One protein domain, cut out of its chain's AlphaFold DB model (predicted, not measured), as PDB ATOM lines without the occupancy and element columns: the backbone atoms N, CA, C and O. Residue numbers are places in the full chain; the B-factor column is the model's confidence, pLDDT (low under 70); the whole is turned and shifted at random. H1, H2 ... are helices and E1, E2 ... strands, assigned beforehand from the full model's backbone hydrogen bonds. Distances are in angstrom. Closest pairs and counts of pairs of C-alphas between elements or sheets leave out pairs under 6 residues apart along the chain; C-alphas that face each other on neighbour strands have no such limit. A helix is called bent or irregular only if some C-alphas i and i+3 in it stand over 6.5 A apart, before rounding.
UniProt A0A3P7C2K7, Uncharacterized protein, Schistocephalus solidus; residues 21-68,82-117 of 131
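Overview. This is residues 21 to 68 and 82 to 117 of the 131 residues of an uncharacterized protein of Schistocephalus solidus (UniProt A0A3P7C2K7). The domain has two parts along one long axis: at one end a small antiparallel sheet of three short strands, E1, E2 and E3, and at the other a parallel strand pair, E4 and E5, with helix H3 packed over it and the longer helix H2 packed on H3. H2 follows E3 with no residue between them, the chain turning there, and leads from the first part to the second, and after E5 the printed part comes back to the first part, where the short helix H4 only grazes the sheet of three. The printed part has 84 residues, with four named helices and five named strands in the order H1 E1 E2 E3 H2 E4 H3 E5 H4, and its class is mixed, helices and strands. The sheet order is E1 E2 E3 in the antiparallel sheet, and E4 beside E5 makes the parallel one. The whole is only just compact, close to loose, with a radius of gyration of the C-alphas of 13.9 A, and its outline is elongated, with spans of 43 by 23 by 21 A.

Along the chain. H1, residues 21 to 24, begins at C-alpha 21 at (111.716, 231.860, 277.079) and is 5.2 A long from first to last C-alpha. E1, residues 27 to 29, is 6.9 A long; E2, residues 35 to 38, is 10.1 A; E3, residues 44 to 47, is 7.2 A. H2, residues 48 to 61, begins at C-alpha 48 at (109.598, 232.231, 252.958) and is 19.7 A long. It is irregular: C-alphas 49 and 52 are 7.4 A apart. After the cut come E4, residues 82 to 86 and 13.7 A long, H3, residues 92 to 99 and 11.1 A, and E5, residues 104 to 108 and 13.3 A. H4, residues 112 to 115, is 5.1 A long and ends at C-alpha 115 at (122.993, 228.971, 264.638).

Arrangement. E1, E2 and E3 form a meander, each strand the antiparallel neighbour of the one before; E1 and E2 are a hairpin, and so are E2 and E3. N 28 and O 37 are 2.9 A apart between E1 and E2, and N 36 and O 46 are 2.8 A apart between E2 and E3, both within hydrogen-bond range. H4 only grazes this sheet with its residues 112 to 114; the closest C-alphas of H4 and E1 are those of Gln 113 and Leu 27, 6.5 A apart. H1 is not on the sheet, and it is close to H4 but not clearly touching, with the C-alphas of Leu 23 and Pro 112 closest at 7.6 A. H2 and H3 touch, at a steep tilt of 44 degrees and the same way, closest at the C-alphas of Ala 58 and Ile 97, 4.9 A apart. E4, H3 and E5 form a strand-helix-strand unit, two parallel neighbour strands with a helix between them in the chain, and its crossover is right-handed. N 85 and O 106 are 2.8 A apart between E4 and E5, and N 108 and O 85 are 2.9 A apart. The closest C-alphas of H3 and E5 are those of Met 98 and His 105, 7.5 A apart. H2 and E5 are apart. In H3 every O i to N i+4 pair is within hydrogen-bond range, in H2 8 of 10 are, and H1 and H4 are too short for such a pair.

Size, cuts and confidence. The two C-alphas farthest apart are those of Ser 40 and Ser 67, 43.2 A. Residues 69 to 81 are not printed, and C-alphas 68 and 82 are 21.8 A apart across this cut, which lies in the link from H2 to E4. The links that are printed whole are tight. The mean pLDDT of the printed part is 91.9, and residues 66 to 68 are under 70.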
ATOM      1  N   THR A  21     112.738 232.751 277.648       85.94
ATOM      2  CA  THR A  21     111.716 231.860 277.079       85.94
ATOM      3  C   THR A  21     112.002 231.539 275.612       85.94
ATOM      4  O   THR A  21     111.932 230.375 275.238       85.94
ATOM      5  N   TYR A  22     112.360 232.535 274.794       85.88
ATOM      6  CA  TYR A  22     112.716 232.316 273.390       85.88
ATOM      7  C   TYR A  22     113.973 231.452 273.240       85.88
ATOM      8  O   TYR A  22     113.967 230.501 272.473       85.88
ATOM      9  N   LEU A  23     115.035 231.734 274.000       89.94
ATOM     10  CA  LEU A  23     116.291 230.976 273.924       89.94
ATOM     11  C   LEU A  23     116.148 229.518 274.381       89.94
ATOM     12  O   LEU A  23     116.936 228.666 273.972       89.94
ATOM     13  N   ALA A  24     115.167 229.243 275.242       87.75
ATOM     14  CA  ALA A  24     114.840 227.904 275.709       87.75
ATOM     15  C   ALA A  24     113.768 227.203 274.857       87.75
ATOM     16  O   ALA A  24     113.494 226.022 275.097       87.75
ATOM     17  N   SER A  25     113.126 227.900 273.912       89.06
ATOM     18  CA  SER A  25     112.065 227.307 273.105       89.06
ATOM     19  C   SER A  25     112.634 226.376 272.037       89.06
ATOM     20  O   SER A  25     113.837 226.326 271.772       89.06
ATOM     21  N   ARG A  26     111.759 225.544 271.466       90.81
ATOM     22  CA  ARG A  26     112.157 224.586 270.438       90.81
ATOM     23  C   ARG A  26     111.723 225.099 269.078       90.81
ATOM     24  O   ARG A  26     110.555 224.974 268.715       90.81
ATOM     25  N   LEU A  27     112.672 225.625 268.318       93.50
ATOM     26  CA  LEU A  27     112.462 226.036 266.942       93.50
ATOM     27  C   LEU A  27     112.583 224.854 265.983       93.50
ATOM     28  O   LEU A  27     113.446 223.982 266.126       93.50
ATOM     29  N   GLU A  28     111.704 224.844 264.992       92.38
ATOM     30  CA  GLU A  28     111.659 223.833 263.949       92.38
ATOM     31  C   GLU A  28     111.581 224.478 262.572       92.38
ATOM     32  O   GLU A  28     110.724 225.322 262.294       92.38
ATOM     33  N   TYR A  29     112.470 224.021 261.697       92.69
ATOM     34  CA  TYR A  29     112.377 224.268 260.269       92.69
ATOM     35  C   TYR A  29     111.375 223.287 259.666       92.69
ATOM     36  O   TYR A  29     111.384 222.095 259.989       92.69
ATOM     37  N   SER A  30     110.524 223.764 258.764       91.50
ATOM     38  CA  SER A  30     109.682 222.865 257.980       91.50
ATOM     39  C   SER A  30     110.548 221.949 257.099       91.50
ATOM     40  O   SER A  30     111.637 222.343 256.677       91.50
ATOM     41  N   PRO A  31     110.061 220.749 256.731       88.81
ATOM     42  CA  PRO A  31     110.790 219.863 255.818       88.81
ATOM     43  C   PRO A  31     111.105 220.493 254.454       88.81
ATOM     44  O   PRO A  31     112.096 220.142 253.826       88.81
ATOM     45  N   ALA A  32     110.262 221.423 253.996       89.12
ATOM     46  CA  ALA A  32     110.475 222.164 252.756       89.12
ATOM     47  C   ALA A  32     111.461 223.340 252.910       89.12
ATOM     48  O   ALA A  32     111.789 223.980 251.915       89.12
ATOM     49  N   GLY A  33     111.910 223.650 254.134       88.44
ATOM     50  CA  GLY A  33     112.786 224.786 254.433       88.44
ATOM     51  C   GLY A  33     112.114 226.154 254.278       88.44
ATOM     52  O   GLY A  33     112.789 227.175 254.236       88.44
ATOM     53  N   ASP A  34     110.786 226.191 254.164       92.44
ATOM     54  CA  ASP A  34     110.012 227.391 253.841       92.44
ATOM     55  C   ASP A  34     109.477 228.134 255.074       92.44
ATOM     56  O   ASP A  34     108.916 229.226 254.931       92.44
ATOM     57  N   ARG A  35     109.612 227.543 256.270       94.62
ATOM     58  CA  ARG A  35     109.101 228.080 257.538       94.62
ATOM     59  C   ARG A  35     110.035 227.754 258.693       94.62
ATOM     60  O   ARG A  35     110.536 226.636 258.777       94.62
ATOM     61  N   LEU A  36     110.173 228.704 259.609       95.19
ATOM     62  CA  LEU A  36     110.762 228.536 260.930       95.19
ATOM     63  C   LEU A  36     109.700 228.906 261.967       95.19
ATOM     64  O   LEU A  36     109.184 230.027 261.968       95.19
ATOM     65  N   VAL A  37     109.352 227.956 262.827       94.94
ATOM     66  CA  VAL A  37     108.304 228.126 263.841       94.94
ATOM     67  C   VAL A  37     108.815 227.731 265.212       94.94
ATOM     68  O   VAL A  37     109.654 226.841 265.338       94.94
ATOM     69  N   ASP A  38     108.274 228.365 266.243       93.62
ATOM     70  CA  ASP A  38     108.405 227.862 267.601       93.62
ATOM     71  C   ASP A  38     107.390 226.735 267.806       93.62
ATOM     72  O   ASP A  38     106.182 226.959 267.845       93.62
ATOM     73  N   SER A  39     107.883 225.506 267.935       90.25
ATOM     74  CA  SER A  39     107.041 224.319 268.100       90.25
ATOM     75  C   SER A  39     106.234 224.329 269.404       90.25
ATOM     76  O   SER A  39     105.178 223.698 269.469       90.25
ATOM     77  N   SER A  40     106.672 225.071 270.425       86.94
ATOM     78  CA  SER A  40     105.980 225.149 271.716       86.94
ATOM     79  C   SER A  40     104.770 226.085 271.689       86.94
ATOM     80  O   SER A  40     103.742 225.783 272.293       86.94
ATOM     81  N   THR A  41     104.864 227.193 270.953       87.88
ATOM     82  CA  THR A  41     103.808 228.216 270.865       87.88
ATOM     83  C   THR A  41     103.038 228.174 269.547       87.88
ATOM     84  O   THR A  41     101.982 228.792 269.435       87.88
ATOM     85  N   GLN A  42     103.554 227.446 268.549       87.94
ATOM     86  CA  GLN A  42     103.100 227.453 267.153       87.94
ATOM     87  C   GLN A  42     103.148 228.846 266.503       87.94
ATOM     88  O   GLN A  42     102.498 229.090 265.486       87.94
ATOM     89  N   LEU A  43     103.926 229.768 267.076       90.56
ATOM     90  CA  LEU A  43     104.122 231.095 266.513       90.56
ATOM     91  C   LEU A  43     105.172 231.062 265.402       90.56
ATOM     92  O   LEU A  43     106.181 230.353 265.466       90.56
ATOM     93  N   ALA A  44     104.913 231.862 264.372       92.00
ATOM     94  CA  ALA A  44     105.844 232.087 263.282       92.00
ATOM     95  C   ALA A  44     107.069 232.857 263.789       92.00
ATOM     96  O   ALA A  44     106.916 233.934 264.363       92.00
ATOM     97  N   VAL A  45     108.265 232.322 263.541       93.75
ATOM     98  CA  VAL A  45     109.523 233.058 263.727       93.75
ATOM     99  C   VAL A  45     109.932 233.712 262.413       93.75
ATOM    100  O   VAL A  45     110.253 234.893 262.403       93.75
ATOM    101  N   MET A  46     109.893 232.965 261.303       94.69
ATOM    102  CA  MET A  46     110.179 233.500 259.968       94.69
ATOM    103  C   MET A  46     109.576 232.624 258.866       94.69
ATOM    104  O   MET A  46     109.506 231.398 259.006       94.69
ATOM    105  N   MET A  47     109.163 233.236 257.754       96.50
ATOM    106  CA  MET A  47     108.507 232.550 256.638       96.50
ATOM    107  C   MET A  47     109.070 232.949 255.267       96.50
ATOM    108  O   MET A  47     109.414 234.100 255.015       96.50
ATOM    109  N   SER A  48     109.081 232.007 254.320       95.69
ATOM    110  CA  SER A  48     109.598 232.231 252.958       95.69
ATOM    111  C   SER A  48     108.842 233.286 252.146       95.69
ATOM    112  O   SER A  48     109.430 233.924 251.267       95.69
ATOM    113  N   TRP A  49     107.557 233.516 252.439       96.75
ATOM    114  CA  TRP A  49     106.751 234.523 251.739       96.75
ATOM    115  C   TRP A  49     107.262 235.953 251.972       96.75
ATOM    116  O   TRP A  49     106.971 236.836 251.170       96.75
ATOM    117  N   GLU A  50     108.070 236.178 253.012       97.38
ATOM    118  CA  GLU A  50     108.680 237.473 253.339       97.38
ATOM    119  C   GLU A  50     109.799 237.869 252.354       97.38
ATOM    120  O   GLU A  50     110.281 239.002 252.376       97.38
ATOM    121  N   LYS A  51     110.210 236.971 251.447       96.31
ATOM    122  CA  LYS A  51     111.327 237.189 250.511       96.31
ATOM    123  C   LYS A  51     111.263 238.493 249.701       96.31
ATOM    124  O   LYS A  51     112.288 239.171 249.640       96.31
ATOM    125  N   PRO A  52     110.124 238.916 249.114       97.50
ATOM    126  CA  PRO A  52     110.059 240.186 248.388       97.50
ATOM    127  C   PRO A  52     110.300 241.411 249.281       97.50
ATOM    128  O   PRO A  52     110.812 242.425 248.807       97.50
ATOM    129  N   LEU A  53     109.942 241.325 250.566       96.88
ATOM    130  CA  LEU A  53     110.216 242.372 251.549       96.88
ATOM    131  C   LEU A  53     111.700 242.366 251.943       96.88
ATOM    132  O   LEU A  53     112.338 243.415 251.942       96.88
ATOM    133  N   MET A  54     112.277 241.189 252.204       97.31
ATOM    134  CA  MET A  54     113.698 241.057 252.551       97.31
ATOM    135  C   MET A  54     114.631 241.509 251.421       97.31
ATOM    136  O   MET A  54     115.660 242.124 251.690       97.31
ATOM    137  N   ALA A  55     114.253 241.287 250.158       96.75
ATOM    138  CA  ALA A  55     114.989 241.815 249.008       96.75
ATOM    139  C   ALA A  55     115.018 243.355 249.000       96.75
ATOM    140  O   ALA A  55     116.072 243.948 248.779       96.75
ATOM    141  N   GLN A  56     113.892 244.005 249.316       95.56
ATOM    142  CA  GLN A  56     113.833 245.465 249.439       95.56
ATOM    143  C   GLN A  56     114.662 245.967 250.625       95.56
ATOM    144  O   GLN A  56     115.378 246.958 250.489       95.56
ATOM    145  N   HIS A  57     114.634 245.274 251.770       95.06
ATOM    146  CA  HIS A  57     115.518 245.602 252.892       95.06
ATOM    147  C   HIS A  57     116.991 245.515 252.490       95.06
ATOM    148  O   HIS A  57     117.750 246.438 252.771       95.06
ATOM    149  N   ALA A  58     117.390 244.454 251.785       96.12
ATOM    150  CA  ALA A  58     118.757 244.300 251.305       96.12
ATOM    151  C   ALA A  58     119.166 245.440 250.358       96.12
ATOM    152  O   ALA A  58     120.286 245.939 250.468       96.12
ATOM    153  N   ASP A  59     118.269 245.903 249.481       94.12
ATOM    154  CA  ASP A  59     118.539 247.059 248.618       94.12
ATOM    155  C   ASP A  59     118.778 248.340 249.413       94.12
ATOM    156  O   ASP A  59     119.701 249.095 249.105       94.12
ATOM    157  N   TRP A  60     117.980 248.578 250.452       92.12
ATOM    158  CA  TRP A  60     118.131 249.751 251.309       92.12
ATOM    159  C   TRP A  60     119.413 249.688 252.140       92.12
ATOM    160  O   TRP A  60     120.188 250.640 252.135       92.12
ATOM    161  N   ILE A  61     119.672 248.552 252.792       92.69
ATOM    162  CA  ILE A  61     120.878 248.315 253.601       92.69
ATOM    163  C   ILE A  61     122.142 248.468 252.749       92.69
ATOM    164  O   ILE A  61     123.133 249.042 253.196       92.69
ATOM    165  N   CYS A  62     122.116 247.966 251.514       93.62
ATOM    166  CA  CYS A  62     123.282 247.955 250.634       93.62
ATOM    167  C   CYS A  62     123.380 249.182 249.722       93.62
ATOM    168  O   CYS A  62     124.206 249.186 248.805       93.62
ATOM    169  N   HIS A  63     122.553 250.206 249.948       90.38
ATOM    170  CA  HIS A  63     122.516 251.418 249.132       90.38
ATOM    171  C   HIS A  63     122.326 251.140 247.623       90.38
ATOM    172  O   HIS A  63     122.889 251.830 246.777       90.38
ATOM    173  N   ALA A  64     121.558 250.105 247.268       86.31
ATOM    174  CA  ALA A  64     121.284 249.715 245.881       86.31
ATOM    175  C   ALA A  64     120.078 250.455 245.268       86.31
ATOM    176  O   ALA A  64     119.866 250.410 244.056       86.31
ATOM    177  N   VAL A  65     119.297 251.165 246.088       82.38
ATOM    178  CA  VAL A  65     118.217 252.056 245.640       82.38
ATOM    179  C   VAL A  65     118.776 253.421 245.234       82.38
ATOM    180  O   VAL A  65     119.434 254.090 246.022       82.38
ATOM    181  N   GLN A  66     118.485 253.855 244.006       67.19
ATOM    182  CA  GLN A  66     119.041 255.088 243.421       67.19
ATOM    183  C   GLN A  66     118.308 256.370 243.858       67.19
ATOM    184  O   GLN A  66     118.871 257.459 243.779       67.19
ATOM    185  N   SER A  67     117.055 256.259 244.308       61.66
ATOM    186  CA  SER A  67     116.217 257.376 244.756       61.66
ATOM    187  C   SER A  67     115.039 256.837 245.566       61.66
ATOM    188  O   SER A  67     114.500 255.777 245.241       61.66
ATOM    189  N   THR A  68     114.632 257.547 246.619       65.25
ATOM    190  CA  THR A  68     113.392 257.253 247.350       65.25
ATOM    191  C   THR A  68     112.446 258.438 247.213       65.25
ATOM    192  O   THR A  68     112.886 259.579 247.086       65.25
ATOM    193  N   ARG A  82     130.226 247.059 254.503       96.56
ATOM    194  CA  ARG A  82     130.195 246.024 255.543       96.56
ATOM    195  C   ARG A  82     128.819 246.014 256.182       96.56
ATOM    196  O   ARG A  82     128.327 247.069 256.570       96.56
ATOM    197  N   THR A  83     128.217 244.841 256.300       96.50
ATOM    198  CA  THR A  83     126.846 244.687 256.792       96.50
ATOM    199  C   THR A  83     126.813 243.824 258.049       96.50
ATOM    200  O   THR A  83     127.606 242.892 258.199       96.50
ATOM    201  N   LEU A  84     125.886 244.139 258.954       97.31
ATOM    202  CA  LEU A  84     125.589 243.370 260.160       97.31
ATOM    203  C   LEU A  84     124.104 243.007 260.141       97.31
ATOM    204  O   LEU A  84     123.267 243.903 260.074       97.31
ATOM    205  N   ASN A  85     123.800 241.717 260.229       96.62
ATOM    206  CA  ASN A  85     122.467 241.219 260.531       96.62
ATOM    207  C   ASN A  85     122.429 240.662 261.965       96.62
ATOM    208  O   ASN A  85     123.393 240.055 262.436       96.62
ATOM    209  N   VAL A  86     121.319 240.885 262.664       96.56
ATOM    210  CA  VAL A  86     121.053 240.352 264.004       96.56
ATOM    211  C   VAL A  86     119.763 239.540 263.920       96.56
ATOM    212  O   VAL A  86     118.674 240.105 263.898       96.56
ATOM    213  N   GLY A  87     119.911 238.219 263.859       94.06
ATOM    214  CA  GLY A  87     118.861 237.243 263.575       94.06
ATOM    215  C   GLY A  87     119.013 236.647 262.175       94.06
ATOM    216  O   GLY A  87     118.632 237.268 261.187       94.06
ATOM    217  N   PHE A  88     119.545 235.428 262.090       95.06
ATOM    218  CA  PHE A  88     119.666 234.654 260.852       95.06
ATOM    219  C   PHE A  88     118.301 234.132 260.382       95.06
ATOM    220  O   PHE A  88     117.916 234.300 259.226       95.06
ATOM    221  N   GLY A  89     117.543 233.494 261.279       94.38
ATOM    222  CA  GLY A  89     116.250 232.882 260.952       94.38
ATOM    223  C   GLY A  89     116.339 231.843 259.818       94.38
ATOM    224  O   GLY A  89     116.908 230.763 259.991       94.38
ATOM    225  N   LEU A  90     115.737 232.158 258.666       94.25
ATOM    226  CA  LEU A  90     115.804 231.360 257.429       94.25
ATOM    227  C   LEU A  90     116.956 231.777 256.491       94.25
ATOM    228  O   LEU A  90     117.112 231.170 255.436       94.25
ATOM    229  N   GLY A  91     117.719 232.826 256.810       94.12
ATOM    230  CA  GLY A  91     118.821 233.327 255.978       94.12
ATOM    231  C   GLY A  91     118.397 234.139 254.750       94.12
ATOM    232  O   GLY A  91     119.227 234.490 253.915       94.12
ATOM    233  N   ILE A  92     117.103 234.450 254.605       95.88
ATOM    234  CA  ILE A  92     116.556 235.072 253.386       95.88
ATOM    235  C   ILE A  92     117.168 236.454 253.144       95.88
ATOM    236  O   ILE A  92     117.552 236.773 252.021       95.88
ATOM    237  N   VAL A  93     117.248 237.291 254.182       97.00
ATOM    238  CA  VAL A  93     117.830 238.633 254.044       97.00
ATOM    239  C   VAL A  93     119.336 238.564 253.817       97.00
ATOM    240  O   VAL A  93     119.855 239.355 253.037       97.00
ATOM    241  N   ASP A  94     120.020 237.595 254.423       96.94
ATOM    242  CA  ASP A  94     121.463 237.411 254.280       96.94
ATOM    243  C   ASP A  94     121.824 237.003 252.845       96.94
ATOM    244  O   ASP A  94     122.714 237.594 252.234       96.94
ATOM    245  N   GLU A  95     121.072 236.069 252.249       96.00
ATOM    246  CA  GLU A  95     121.193 235.728 250.825       96.00
ATOM    247  C   GLU A  95     120.979 236.949 249.928       96.00
ATOM    248  O   GLU A  95     121.718 237.165 248.964       96.00
ATOM    249  N   GLU A  96     119.959 237.758 250.223       97.19
ATOM    250  CA  GLU A  96     119.693 238.972 249.463       97.19
ATOM    251  C   GLU A  96     120.824 239.997 249.642       97.19
ATOM    252  O   GLU A  96     121.310 240.524 248.643       97.19
ATOM    253  N   ILE A  97     121.328 240.239 250.851       96.75
ATOM    254  CA  ILE A  97     122.468 241.133 251.105       96.75
ATOM    255  C   ILE A  97     123.703 240.667 250.330       96.75
ATOM    256  O   ILE A  97     124.337 241.471 249.642       96.75
ATOM    257  N   MET A  98     124.013 239.369 250.358       96.62
ATOM    258  CA  MET A  98     125.173 238.814 249.657       96.62
ATOM    259  C   MET A  98     125.108 239.023 248.138       96.62
ATOM    260  O   MET A  98     126.141 239.288 247.523       96.62
ATOM    261  N   LYS A  99     123.914 239.028 247.524       96.19
ATOM    262  CA  LYS A  99     123.747 239.369 246.092       96.19
ATOM    263  C   LYS A  99     124.158 240.803 245.755       96.19
ATOM    264  O   LYS A  99     124.478 241.079 244.602       96.19
ATOM    265  N   ARG A 100     124.166 241.718 246.731       95.00
ATOM    266  CA  ARG A 100     124.650 243.095 246.544       95.00
ATOM    267  C   ARG A 100     126.165 243.213 246.722       95.00
ATOM    268  O   ARG A 100     126.678 244.308 246.518       95.00
ATOM    269  N   ALA A 101     126.875 242.128 247.034       94.31
ATOM    270  CA  ALA A 101     128.332 242.070 247.173       94.31
ATOM    271  C   ALA A 101     128.913 243.089 248.182       94.31
ATOM    272  O   ALA A 101     129.635 244.007 247.785       94.31
ATOM    273  N   PRO A 102     128.583 242.981 249.484       96.00
ATOM    274  CA  PRO A 102     129.361 243.650 250.524       96.00
ATOM    275  C   PRO A 102     130.777 243.045 250.609       96.00
ATOM    276  O   PRO A 102     130.975 241.877 250.285       96.00
ATOM    277  N   ASP A 103     131.756 243.804 251.104       96.88
ATOM    278  CA  ASP A 103     133.090 243.280 251.437       96.88
ATOM    279  C   ASP A 103     133.035 242.244 252.563       96.88
ATOM    280  O   ASP A 103     133.841 241.317 252.616       96.88
ATOM    281  N   SER A 104     132.122 242.437 253.517       96.44
ATOM    282  CA  SER A 104     131.925 241.520 254.637       96.44
ATOM    283  C   SER A 104     130.492 241.582 255.139       96.44
ATOM    284  O   SER A 104     129.954 242.681 255.299       96.44
ATOM    285  N   HIS A 105     129.935 240.428 255.488       96.31
ATOM    286  CA  HIS A 105     128.620 240.308 256.096       96.31
ATOM    287  C   HIS A 105     128.729 239.504 257.392       96.31
ATOM    288  O   HIS A 105     129.182 238.360 257.382       96.31
ATOM    289  N   VAL A 106     128.386 240.133 258.514       97.12
ATOM    290  CA  VAL A 106     128.403 239.512 259.841       97.12
ATOM    291  C   VAL A 106     126.972 239.225 260.254       97.12
ATOM    292  O   VAL A 106     126.105 240.082 260.101       97.12
ATOM    293  N   ILE A 107     126.742 238.041 260.808       96.44
ATOM    294  CA  ILE A 107     125.436 237.604 261.288       96.44
ATOM    295  C   ILE A 107     125.591 237.223 262.757       96.44
ATOM    296  O   ILE A 107     126.491 236.460 263.112       96.44
ATOM    297  N   ILE A 108     124.735 237.775 263.609       95.62
ATOM    298  CA  ILE A 108     124.615 237.387 265.014       95.62
ATOM    299  C   ILE A 108     123.305 236.628 265.160       95.62
ATOM    300  O   ILE A 108     122.248 237.185 264.893       95.62
ATOM    301  N   GLU A 109     123.368 235.381 265.612       93.56
ATOM    302  CA  GLU A 109     122.192 234.560 265.882       93.56
ATOM    303  C   GLU A 109     122.229 234.092 267.333       93.56
ATOM    304  O   GLU A 109     123.232 233.541 267.788       93.56
ATOM    305  N   ALA A 110     121.141 234.337 268.058       92.25
ATOM    306  CA  ALA A 110     121.066 234.020 269.476       92.25
ATOM    307  C   ALA A 110     120.560 232.592 269.713       92.25
ATOM    308  O   ALA A 110     120.963 231.947 270.680       92.25
ATOM    309  N   HIS A 111     119.681 232.089 268.843       92.62
ATOM    310  CA  HIS A 111     119.023 230.815 269.056       92.62
ATOM    311  C   HIS A 111     119.922 229.638 268.630       92.62
ATOM    312  O   HIS A 111     120.291 229.524 267.453       92.62
ATOM    313  N   PRO A 112     120.230 228.680 269.527       89.69
ATOM    314  CA  PRO A 112     121.194 227.613 269.249       89.69
ATOM    315  C   PRO A 112     120.779 226.727 268.065       89.69
ATOM    316  O   PRO A 112     121.608 226.384 267.221       89.69
ATOM    317  N   GLN A 113     119.487 226.408 267.941       88.50
ATOM    318  CA  GLN A 113     118.980 225.596 266.823       88.50
ATOM    319  C   GLN A 113     119.035 226.304 265.461       88.50
ATOM    320  O   GLN A 113     119.042 225.633 264.436       88.50
ATOM    321  N   VAL A 114     119.075 227.639 265.446       88.19
ATOM    322  CA  VAL A 114     119.206 228.424 264.212       88.19
ATOM    323  C   VAL A 114     120.685 228.534 263.852       88.19
ATOM    324  O   VAL A 114     121.071 228.230 262.729       88.19
ATOM    325  N   SER A 115     121.539 228.840 264.834       80.25
ATOM    326  CA  SER A 115     122.993 228.971 264.638       80.25
ATOM    327  C   SER A 115     123.686 227.699 264.124       80.25
ATOM    328  O   SER A 115     124.731 227.776 263.485       80.25
ATOM    329  N   THR A 116     123.112 226.523 264.394       78.62
ATOM    330  CA  THR A 116     123.659 225.215 263.989       78.62
ATOM    331  C   THR A 116     123.020 224.657 262.717       78.62
ATOM    332  O   THR A 116     123.379 223.562 262.276       78.62
ATOM    333  N   HIS A 117     122.073 225.381 262.111       75.94
ATOM    334  CA  HIS A 117     121.389 224.921 260.912       75.94
ATOM    335  C   HIS A 117     122.343 224.925 259.694       75.94
ATOM    336  O   HIS A 117     123.126 225.863 259.543       75.94
TER     337      HIS A 117